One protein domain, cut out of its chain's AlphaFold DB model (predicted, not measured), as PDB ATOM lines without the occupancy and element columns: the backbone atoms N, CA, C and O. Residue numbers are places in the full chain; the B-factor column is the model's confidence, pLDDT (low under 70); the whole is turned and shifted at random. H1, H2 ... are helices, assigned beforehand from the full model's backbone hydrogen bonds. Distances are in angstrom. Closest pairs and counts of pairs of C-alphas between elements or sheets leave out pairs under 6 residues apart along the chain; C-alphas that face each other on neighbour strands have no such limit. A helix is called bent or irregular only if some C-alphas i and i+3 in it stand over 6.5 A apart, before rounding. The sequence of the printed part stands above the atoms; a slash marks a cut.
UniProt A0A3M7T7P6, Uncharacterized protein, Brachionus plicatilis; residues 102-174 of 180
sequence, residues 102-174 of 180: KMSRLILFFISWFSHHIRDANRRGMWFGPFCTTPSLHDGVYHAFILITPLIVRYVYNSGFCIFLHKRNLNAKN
ATOM      1  N   LYS A 102      29.433  12.698  28.819       79.81
ATOM      2  CA  LYS A 102      28.262  11.824  29.048       79.81
ATOM      3  C   LYS A 102      26.949  12.622  28.975       79.81
ATOM      4  O   LYS A 102      25.974  12.120  28.429       79.81
ATOM      5  N   MET A 103      26.963  13.876  29.434       79.44
ATOM      6  CA  MET A 103      25.793  14.762  29.432       79.44
ATOM      7  C   MET A 103      25.340  15.161  28.026       79.44
ATOM      8  O   MET A 103      24.147  15.150  27.753       79.44
ATOM      9  N   SER A 104      26.268  15.438  27.107       82.00
ATOM     10  CA  SER A 104      25.917  15.781  25.722       82.00
ATOM     11  C   SER A 104      25.154  14.658  25.025       82.00
ATOM     12  O   SER A 104      24.225  14.938  24.280       82.00
ATOM     13  N   ARG A 105      25.480  13.387  25.303       84.38
ATOM     14  CA  ARG A 105      24.743  12.247  24.732       84.38
ATOM     15  C   ARG A 105      23.298  12.184  25.225       84.38
ATOM     16  O   ARG A 105      22.404  11.957  24.419       84.38
ATOM     17  N   LEU A 106      23.074  12.429  26.516       86.94
ATOM     18  CA  LEU A 106      21.723  12.491  27.079       86.94
ATOM     19  C   LEU A 106      20.934  13.656  26.482       86.94
ATOM     20  O   LEU A 106      19.804  13.463  26.054       86.94
ATOM     21  N   ILE A 107      21.546  14.839  26.380       86.38
ATOM     22  CA  ILE A 107      20.911  16.018  25.777       86.38
ATOM     23  C   ILE A 107      20.497  15.731  24.328       86.38
ATOM     24  O   ILE A 107      19.357  15.985  23.957       86.38
ATOM     25  N   LEU A 108      21.386  15.146  23.521       86.38
ATOM     26  CA  LEU A 108      21.080  14.782  22.136       86.38
ATOM     27  C   LEU A 108      19.963  13.740  22.030       86.38
ATOM     28  O   LEU A 108      19.101  13.857  21.158       86.38
ATOM     29  N   PHE A 109      19.945  12.756  22.931       89.19
ATOM     30  CA  PHE A 109      18.854  11.789  23.019       89.19
ATOM     31  C   PHE A 109      17.518  12.483  23.317       89.19
ATOM     32  O   PHE A 109      16.554  12.264  22.589       89.19
ATOM     33  N   PHE A 110      17.477  13.374  24.313       88.19
ATOM     34  CA  PHE A 110      16.269  14.129  24.651       88.19
ATOM     35  C   PHE A 110      15.794  15.022  23.506       88.19
ATOM     36  O   PHE A 110      14.598  15.070  23.249       88.19
ATOM     37  N   ILE A 111      16.701  15.684  22.784       89.31
ATOM     38  CA  ILE A 111      16.342  16.509  21.619       89.31
ATOM     39  C   ILE A 111      15.734  15.652  20.517       89.31
ATOM     40  O   ILE A 111      14.703  16.025  19.963       89.31
ATOM     41  N   SER A 112      16.364  14.521  20.198       90.00
ATOM     42  CA  SER A 112      15.878  13.602  19.168       90.00
ATOM     43  C   SER A 112      14.494  13.060  19.530       90.00
ATOM     44  O   SER A 112      13.554  13.177  18.744       90.00
ATOM     45  N   TRP A 113      14.347  12.569  20.764       91.75
ATOM     46  CA  TRP A 113      13.085  12.080  21.319       91.75
ATOM     47  C   TRP A 113      11.990  13.154  21.287       91.75
ATOM     48  O   TRP A 113      10.907  12.931  20.753       91.75
ATOM     49  N   PHE A 114      12.281  14.352  21.794       91.06
ATOM     50  CA  PHE A 114      11.318  15.449  21.857       91.06
ATOM     51  C   PHE A 114      10.927  15.969  20.467       91.06
ATOM     52  O   PHE A 114       9.750  16.199  20.203       91.06
ATOM     53  N   SER A 115      11.889  16.081  19.547       89.19
ATOM     54  CA  SER A 115      11.619  16.480  18.158       89.19
ATOM     55  C   SER A 115      10.728  15.461  17.448       89.19
ATOM     56  O   SER A 115       9.828  15.844  16.701       89.19
ATOM     57  N   HIS A 116      10.947  14.167  17.700       91.69
ATOM     58  CA  HIS A 116      10.087  13.105  17.185       91.69
ATOM     59  C   HIS A 116       8.660  13.231  17.733       91.69
ATOM     60  O   HIS A 116       7.710  13.221  16.954       91.69
ATOM     61  N   HIS A 117       8.506  13.478  19.037       91.75
ATOM     62  CA  HIS A 117       7.196  13.716  19.641       91.75
ATOM     63  C   HIS A 117       6.477  14.947  19.088       91.75
ATOM     64  O   HIS A 117       5.283  14.855  18.827       91.75
ATOM     65  N   ILE A 118       7.164  16.073  18.867       91.88
ATOM     66  CA  ILE A 118       6.555  17.265  18.248       91.88
ATOM     67  C   ILE A 118       6.137  16.980  16.799       91.88
ATOM     68  O   ILE A 118       5.100  17.454  16.330       91.88
ATOM     69  N   ARG A 119       6.928  16.198  16.061       90.88
ATOM     70  CA  ARG A 119       6.564  15.800  14.698       90.88
ATOM     71  C   ARG A 119       5.318  14.915  14.687       90.88
ATOM     72  O   ARG A 119       4.432  15.130  13.860       90.88
ATOM     73  N   ASP A 120       5.241  13.953  15.597       91.56
ATOM     74  CA  ASP A 120       4.082  13.068  15.722       91.56
ATOM     75  C   ASP A 120       2.847  13.816  16.234       91.56
ATOM     76  O   ASP A 120       1.749  13.609  15.713       91.56
ATOM     77  N   ALA A 121       3.042  14.764  17.150       91.31
ATOM     78  CA  ALA A 121       2.026  15.694  17.628       91.31
ATOM     79  C   ALA A 121       1.339  16.458  16.499       91.31
ATOM     80  O   ALA A 121       0.122  16.635  16.509       91.31
ATOM     81  N   ASN A 122       2.115  16.903  15.511       92.38
ATOM     82  CA  ASN A 122       1.570  17.639  14.380       92.38
ATOM     83  C   ASN A 122       0.645  16.762  13.520       92.38
ATOM     84  O   ASN A 122      -0.365  17.226  13.005       92.38
ATOM     85  N   ARG A 123       0.967  15.469  13.385       91.69
ATOM     86  CA  ARG A 123       0.203  14.537  12.539       91.69
ATOM     87  C   ARG A 123      -1.005  13.926  13.239       91.69
ATOM     88  O   ARG A 123      -1.997  13.644  12.579       91.69
ATOM     89  N   ARG A 124      -0.885  13.617  14.532       90.38
ATOM     90  CA  ARG A 124      -1.859  12.793  15.275       90.38
ATOM     91  C   ARG A 124      -2.361  13.445  16.563       90.38
ATOM     92  O   ARG A 124      -3.166  12.837  17.259       90.38
ATOM     93  N   GLY A 125      -1.897  14.655  16.876       89.94
ATOM     94  CA  GLY A 125      -2.112  15.280  18.177       89.94
ATOM     95  C   GLY A 125      -1.133  14.776  19.237       89.94
ATOM     96  O   GLY A 125      -0.501  13.727  19.085       89.94
ATOM     97  N   MET A 126      -0.965  15.531  20.326       87.38
ATOM     98  CA  MET A 126      -0.142  15.084  21.455       87.38
ATOM     99  C   MET A 126      -0.904  14.089  22.312       87.38
ATOM    100  O   MET A 126      -2.034  14.341  22.743       87.38
ATOM    101  N   TRP A 127      -0.242  12.969  22.587       83.81
ATOM    102  CA  TRP A 127      -0.724  11.988  23.537       83.81
ATOM    103  C   TRP A 127      -0.172  12.306  24.925       83.81
ATOM    104  O   TRP A 127       1.016  12.126  25.192       83.81
ATOM    105  N   PHE A 128      -1.046  12.788  25.802       82.25
ATOM    106  CA  PHE A 128      -0.729  13.065  27.197       82.25
ATOM    107  C   PHE A 128      -1.468  12.098  28.112       82.25
ATOM    108  O   PHE A 128      -2.392  12.502  28.806       82.25
ATOM    109  N   GLY A 129      -1.068  10.827  28.159       83.06
ATOM    110  CA  GLY A 129      -1.644   9.909  29.149       83.06
ATOM    111  C   GLY A 129      -1.563  10.514  30.567       83.06
ATOM    112  O   GLY A 129      -0.488  10.984  30.942       83.06
ATOM    113  N   PRO A 130      -2.658  10.551  31.357       88.19
ATOM    114  CA  PRO A 130      -3.956   9.882  31.170       88.19
ATOM    115  C   PRO A 130      -5.031  10.687  30.413       88.19
ATOM    116  O   PRO A 130      -6.128  10.184  30.186       88.19
ATOM    117  N   PHE A 131      -4.759  11.935  30.057       74.00
ATOM    118  CA  PHE A 131      -5.713  12.831  29.421       74.00
ATOM    119  C   PHE A 131      -5.727  12.585  27.904       74.00
ATOM    120  O   PHE A 131      -4.696  12.342  27.281       74.00
ATOM    121  N   CYS A 132      -6.923  12.554  27.318       67.81
ATOM    122  CA  CYS A 132      -7.153  12.189  25.921       67.81
ATOM    123  C   CYS A 132      -6.210  12.885  24.922       67.81
ATOM    124  O   CYS A 132      -5.626  13.936  25.184       67.81
ATOM    125  N   THR A 133      -6.102  12.290  23.734       82.38
ATOM    126  CA  THR A 133      -5.425  12.881  22.575       82.38
ATOM    127  C   THR A 133      -5.884  14.318  22.359       82.38
ATOM    128  O   THR A 133      -7.074  14.582  22.184       82.38
ATOM    129  N   THR A 134      -4.929  15.241  22.380       88.06
ATOM    130  CA  THR A 134      -5.177  16.632  21.984       88.06
ATOM    131  C   THR A 134      -5.409  16.704  20.470       88.06
ATOM    132  O   THR A 134      -4.906  15.841  19.748       88.06
ATOM    133  N   PRO A 135      -6.169  17.690  19.961       88.88
ATOM    134  CA  PRO A 135      -6.271  17.925  18.520       88.88
ATOM    135  C   PRO A 135      -4.889  18.213  17.910       88.88
ATOM    136  O   PRO A 135      -3.936  18.526  18.629       88.88
ATOM    137  N   SER A 136      -4.774  18.101  16.582       91.00
ATOM    138  CA  SER A 136      -3.530  18.417  15.870       91.00
ATOM    139  C   SER A 136      -3.024  19.802  16.263       91.00
ATOM    140  O   SER A 136      -3.798  20.758  16.364       91.00
ATOM    141  N   LEU A 137      -1.719  19.897  16.500       91.75
ATOM    142  CA  LEU A 137      -1.088  21.131  16.941       91.75
ATOM    143  C   LEU A 137      -1.292  22.235  15.888       91.75
ATOM    144  O   LEU A 137      -1.118  21.993  14.700       91.75
ATOM    145  N   HIS A 138      -1.642  23.449  16.312       93.94
ATOM    146  CA  HIS A 138      -1.722  24.585  15.392       93.94
ATOM    147  C   HIS A 138      -0.327  24.911  14.834       93.94
ATOM    148  O   HIS A 138       0.647  24.935  15.597       93.94
ATOM    149  N   ASP A 139      -0.228  25.236  13.543       93.75
ATOM    150  CA  ASP A 139       1.055  25.444  12.855       93.75
ATOM    151  C   ASP A 139       1.960  26.455  13.570       93.75
ATOM    152  O   ASP A 139       3.164  26.237  13.707       93.75
ATOM    153  N   GLY A 140       1.393  27.543  14.097       95.94
ATOM    154  CA  GLY A 140       2.164  28.544  14.845       95.94
ATOM    155  C   GLY A 140       2.822  27.979  16.111       95.94
ATOM    156  O   GLY A 140       3.970  28.301  16.417       95.94
ATOM    157  N   VAL A 141       2.128  27.085  16.818       93.75
ATOM    158  CA  VAL A 141       2.639  26.439  18.034       93.75
ATOM    159  C   VAL A 141       3.743  25.442  17.675       93.75
ATOM    160  O   VAL A 141       4.777  25.406  18.341       93.75
ATOM    161  N   TYR A 142       3.573  24.691  16.584       93.00
ATOM    162  CA  TYR A 142       4.599  23.787  16.057       93.00
ATOM    163  C   TYR A 142       5.911  24.522  15.740       93.00
ATOM    164  O   TYR A 142       6.979  24.132  16.221       93.00
ATOM    165  N   HIS A 143       5.832  25.631  14.999       94.06
ATOM    166  CA  HIS A 143       7.008  26.436  14.661       94.06
ATOM    167  C   HIS A 143       7.653  27.056  15.905       94.06
ATOM    168  O   HIS A 143       8.879  27.032  16.035       94.06
ATOM    169  N   ALA A 144       6.848  27.545  16.856       95.69
ATOM    170  CA  ALA A 144       7.359  28.057  18.122       95.69
ATOM    171  C   ALA A 144       8.167  26.985  18.874       95.69
ATOM    172  O   ALA A 144       9.287  27.260  19.301       95.69
ATOM    173  N   PHE A 145       7.670  25.748  18.970       93.62
ATOM    174  CA  PHE A 145       8.407  24.659  19.618       93.62
ATOM    175  C   PHE A 145       9.719  24.320  18.906       93.62
ATOM    176  O   PHE A 145      10.739  24.130  19.577       93.62
ATOM    177  N   ILE A 146       9.729  24.284  17.572       90.62
ATOM    178  CA  ILE A 146      10.955  24.032  16.800       90.62
ATOM    179  C   ILE A 146      12.002  25.122  17.037       90.62
ATOM    180  O   ILE A 146      13.180  24.802  17.179       90.62
ATOM    181  N   LEU A 147      11.591  26.389  17.126       93.38
ATOM    182  CA  LEU A 147      12.501  27.509  17.378       93.38
ATOM    183  C   LEU A 147      12.977  27.565  18.836       93.38
ATOM    184  O   LEU A 147      14.141  27.865  19.100       93.38
ATOM    185  N   ILE A 148      12.101  27.245  19.790       94.06
ATOM    186  CA  ILE A 148      12.399  27.300  21.227       94.06
ATOM    187  C   ILE A 148      13.298  26.135  21.665       94.06
ATOM    188  O   ILE A 148      14.195  26.328  22.487       94.06
ATOM    189  N   THR A 149      13.113  24.937  21.106       89.25
ATOM    190  CA  THR A 149      13.879  23.732  21.479       89.25
ATOM    191  C   THR A 149      15.406  23.939  21.464       89.25
ATOM    192  O   THR A 149      16.038  23.706  22.499       89.25
ATOM    193  N   PRO A 150      16.047  24.416  20.376       87.75
ATOM    194  CA  PRO A 150      17.495  24.635  20.360       87.75
ATOM    195  C   PRO A 150      17.947  25.742  21.327       87.75
ATOM    196  O   PRO A 150      19.067  25.680  21.838       87.75
ATOM    197  N   LEU A 151      17.092  26.727  21.627       92.00
ATOM    198  CA  LEU A 151      17.398  27.784  22.599       92.00
ATOM    199  C   LEU A 151      17.438  27.234  24.028       92.00
ATOM    200  O   LEU A 151      18.393  27.509  24.758       92.00
ATOM    201  N   ILE A 152      16.464  26.399  24.401       90.69
ATOM    202  CA  ILE A 152      16.446  25.713  25.703       90.69
ATOM    203  C   ILE A 152      17.680  24.824  25.840       90.69
ATOM    204  O   ILE A 152      18.370  24.869  26.857       90.69
ATOM    205  N   VAL A 153      18.007  24.052  24.803       88.12
ATOM    206  CA  VAL A 153      19.195  23.188  24.789       88.12
ATOM    207  C   VAL A 153      20.463  23.997  25.012       88.12
ATOM    208  O   VAL A 153      21.289  23.620  25.844       88.12
ATOM    209  N   ARG A 154      20.618  25.117  24.299       87.88
ATOM    210  CA  ARG A 154      21.767  26.013  24.459       87.88
ATOM    211  C   ARG A 154      21.847  26.556  25.885       87.88
ATOM    212  O   ARG A 154      22.931  26.566  26.467       87.88
ATOM    213  N   TYR A 155      20.718  26.965  26.455       91.06
ATOM    214  CA  TYR A 155      20.648  27.469  27.824       91.06
ATOM    215  C   TYR A 155      21.043  26.401  28.858       91.06
ATOM    216  O   TYR A 155      21.891  26.653  29.719       91.06
ATOM    217  N   VAL A 156      20.495  25.188  28.740       86.81
ATOM    218  CA  VAL A 156      20.803  24.052  29.625       86.81
ATOM    219  C   VAL A 156      22.260  23.623  29.479       86.81
ATOM    220  O   VAL A 156      22.932  23.385  30.481       86.81
ATOM    221  N   TYR A 157      22.770  23.556  28.247       84.94
ATOM    222  CA  TYR A 157      24.158  23.198  27.979       84.94
ATOM    223  C   TYR A 157      25.122  24.200  28.621       84.94
ATOM    224  O   TYR A 157      26.021  23.786  29.349       84.94
ATOM    225  N   ASN A 158      24.898  25.503  28.428       86.50
ATOM    226  CA  ASN A 158      25.734  26.546  29.022       86.50
ATOM    227  C   ASN A 158      25.677  26.516  30.558       86.50
ATOM    228  O   ASN A 158      26.718  26.544  31.214       86.50
ATOM    229  N   SER A 159      24.480  26.374  31.133       87.81
ATOM    230  CA  SER A 159      24.289  26.329  32.590       87.81
ATOM    231  C   SER A 159      24.939  25.089  33.218       87.81
ATOM    232  O   SER A 159      25.685  25.185  34.194       87.81
ATOM    233  N   GLY A 160      24.716  23.910  32.629       82.69
ATOM    234  CA  GLY A 160      25.300  22.651  33.093       82.69
ATOM    235  C   GLY A 160      26.817  22.602  32.916       82.69
ATOM    236  O   GLY A 160      27.523  22.047  33.762       82.69
ATOM    237  N   PHE A 161      27.337  23.223  31.855       79.06
ATOM    238  CA  PHE A 161      28.772  23.335  31.618       79.06
ATOM    239  C   PHE A 161      29.457  24.196  32.684       79.06
ATOM    240  O   PHE A 161      30.484  23.776  33.222       79.06
ATOM    241  N   CYS A 162      28.866  25.331  33.071       76.25
ATOM    242  CA  CYS A 162      29.383  26.162  34.163       76.25
ATOM    243  C   CYS A 162      29.480  25.382  35.484       76.25
ATOM    244  O   CYS A 162      30.530  25.394  36.131       76.25
ATOM    245  N   ILE A 163      28.431  24.638  35.850       83.06
ATOM    246  CA  ILE A 163      28.427  23.812  37.072       83.06
ATOM    247  C   ILE A 163      29.493  22.710  36.989       83.06
ATOM    248  O   ILE A 163      30.225  22.460  37.951       83.06
ATOM    249  N   PHE A 164      29.618  22.058  35.832       82.88
ATOM    250  CA  PHE A 164      30.610  21.006  35.620       82.88
ATOM    251  C   PHE A 164      32.050  21.524  35.735       82.88
ATOM    252  O   PHE A 164      32.885  20.886  36.386       82.88
ATOM    253  N   LEU A 165      32.341  22.687  35.144       81.69
ATOM    254  CA  LEU A 165      33.646  23.339  35.267       81.69
ATOM    255  C   LEU A 165      33.944  23.731  36.714       81.69
ATOM    256  O   LEU A 165      35.052  23.486  37.194       81.69
ATOM    257  N   HIS A 166      32.950  24.263  37.425       88.62
ATOM    258  CA  HIS A 166      33.099  24.623  38.830       88.62
ATOM    259  C   HIS A 166      33.469  23.404  39.688       88.62
ATOM    260  O   HIS A 166      34.447  23.439  40.434       88.62
ATOM    261  N   LYS A 167      32.772  22.275  39.501       87.75
ATOM    262  CA  LYS A 167      33.059  21.031  40.233       87.75
ATOM    263  C   LYS A 167      34.463  20.487  39.947       87.75
ATOM    264  O   LYS A 167      35.125  19.989  40.857       87.75
ATOM    265  N   ARG A 168      34.945  20.590  38.702       86.50
ATOM    266  CA  ARG A 168      36.322  20.191  38.361       86.50
ATOM    267  C   ARG A 168      37.372  21.066  39.038       86.50
ATOM    268  O   ARG A 168      38.368  20.526  39.508       86.50
ATOM    269  N   ASN A 169      37.140  22.375  39.112       89.94
ATOM    270  CA  ASN A 169      38.048  23.302  39.787       89.94
ATOM    271  C   ASN A 169      38.166  22.973  41.289       89.94
ATOM    272  O   ASN A 169      39.274  22.877  41.811       89.94
ATOM    273  N   LEU A 170      37.042  22.689  41.960       89.62
ATOM    274  CA  LEU A 170      37.038  22.295  43.376       89.62
ATOM    275  C   LEU A 170      37.804  20.988  43.629       89.62
ATOM    276  O   LEU A 170      38.617  20.917  44.548       89.62
ATOM    277  N   ASN A 171      37.608  19.974  42.783       90.56
ATOM    278  CA  ASN A 171      38.334  18.708  42.917       90.56
ATOM    279  C   ASN A 171      39.851  18.877  42.732       90.56
ATOM    280  O   ASN A 171      40.620  18.200  43.408       90.56
ATOM    281  N   ALA A 172      40.285  19.785  41.850       89.75
ATOM    282  CA  ALA A 172      41.705  20.065  41.653       89.75
ATOM    283  C   ALA A 172      42.346  20.696  42.902       89.75
ATOM    284  O   ALA A 172      43.427  20.275  43.302       89.75
ATOM    285  N   LYS A 173      41.654  21.634  43.563       91.31
ATOM    286  CA  LYS A 173      42.134  22.274  44.803       91.31
ATOM    287  C   LYS A 173      42.229  21.303  45.982       91.31
ATOM    288  O   LYS A 173      43.155  21.391  46.781       91.31
ATOM    289  N   ASN A 174      41.302  20.352  46.085       90.12
ATOM    290  CA  ASN A 174      41.334  19.360  47.165       90.12
ATOM    291  C   ASN A 174      42.474  18.346  46.984       90.12
ATOM    292  O   ASN A 174      43.021  17.857  47.969       90.12
TER     293      ASN A 174
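Overview. This is residues 102 to 174 of the 180 residues of an uncharacterized protein of Brachionus plicatilis (UniProt A0A3M7T7P6). A long helical hairpin with unequal arms: the long helix H2 runs beside the shorter H1 in the opposite direction, and the free end of H2, residues 162 to 174, sticks out beyond their shared length. The unnamed stretch of residues 125 to 138 joins the two helices at the other end of the rod. The printed part has 73 residues with two named helices, H1 then H2, and no named strand; its class is all helix. It is only just extended, close to loose, with a radius of gyration of the C-alphas of 17.2 A, and spans 55 by 25 by 17 A.

Along the chain. H2 is residues 139 to 174, 53.3 A from first to last C-alpha, from C-alpha 139 at (1.055, 25.444, 12.855) to C-alpha 174 at (41.334, 19.360, 47.165). H1 is residues 102 to 124, 33.1 A long, and begins with C-alpha 102 at (28.262, 11.824, 29.048).

Arrangement. H2 has a kink of 25 degrees near residue 147; it is neither bent nor irregular, but only just, as C-alphas 147 and 150 are 6.5 A apart. H1 and H2 form a helical hairpin. They touch, with 9 pairs of C-alphas within 8 A; the closest C-alphas are those of Asn 122 and Tyr 142, 7.1 A apart. Their lines stand at a shallow tilt of 12 degrees, opposite ways. O i to N i+4 pairs are within hydrogen-bond range in 30 of 32 cases in H2 and 18 of 19 in H1.

Size, cuts and confidence. The two C-alphas farthest apart, those of Pro 135 and Asn 174, are 55.6 A apart. Without residues 162 to 174, which stand free, the body spans 38 by 24 by 15 A. The link from H1 to H2 is long, with 14 residues. The printed part has no cut. The mean pLDDT of the printed part is 88.1, and one residue, Cys 132, is under 70.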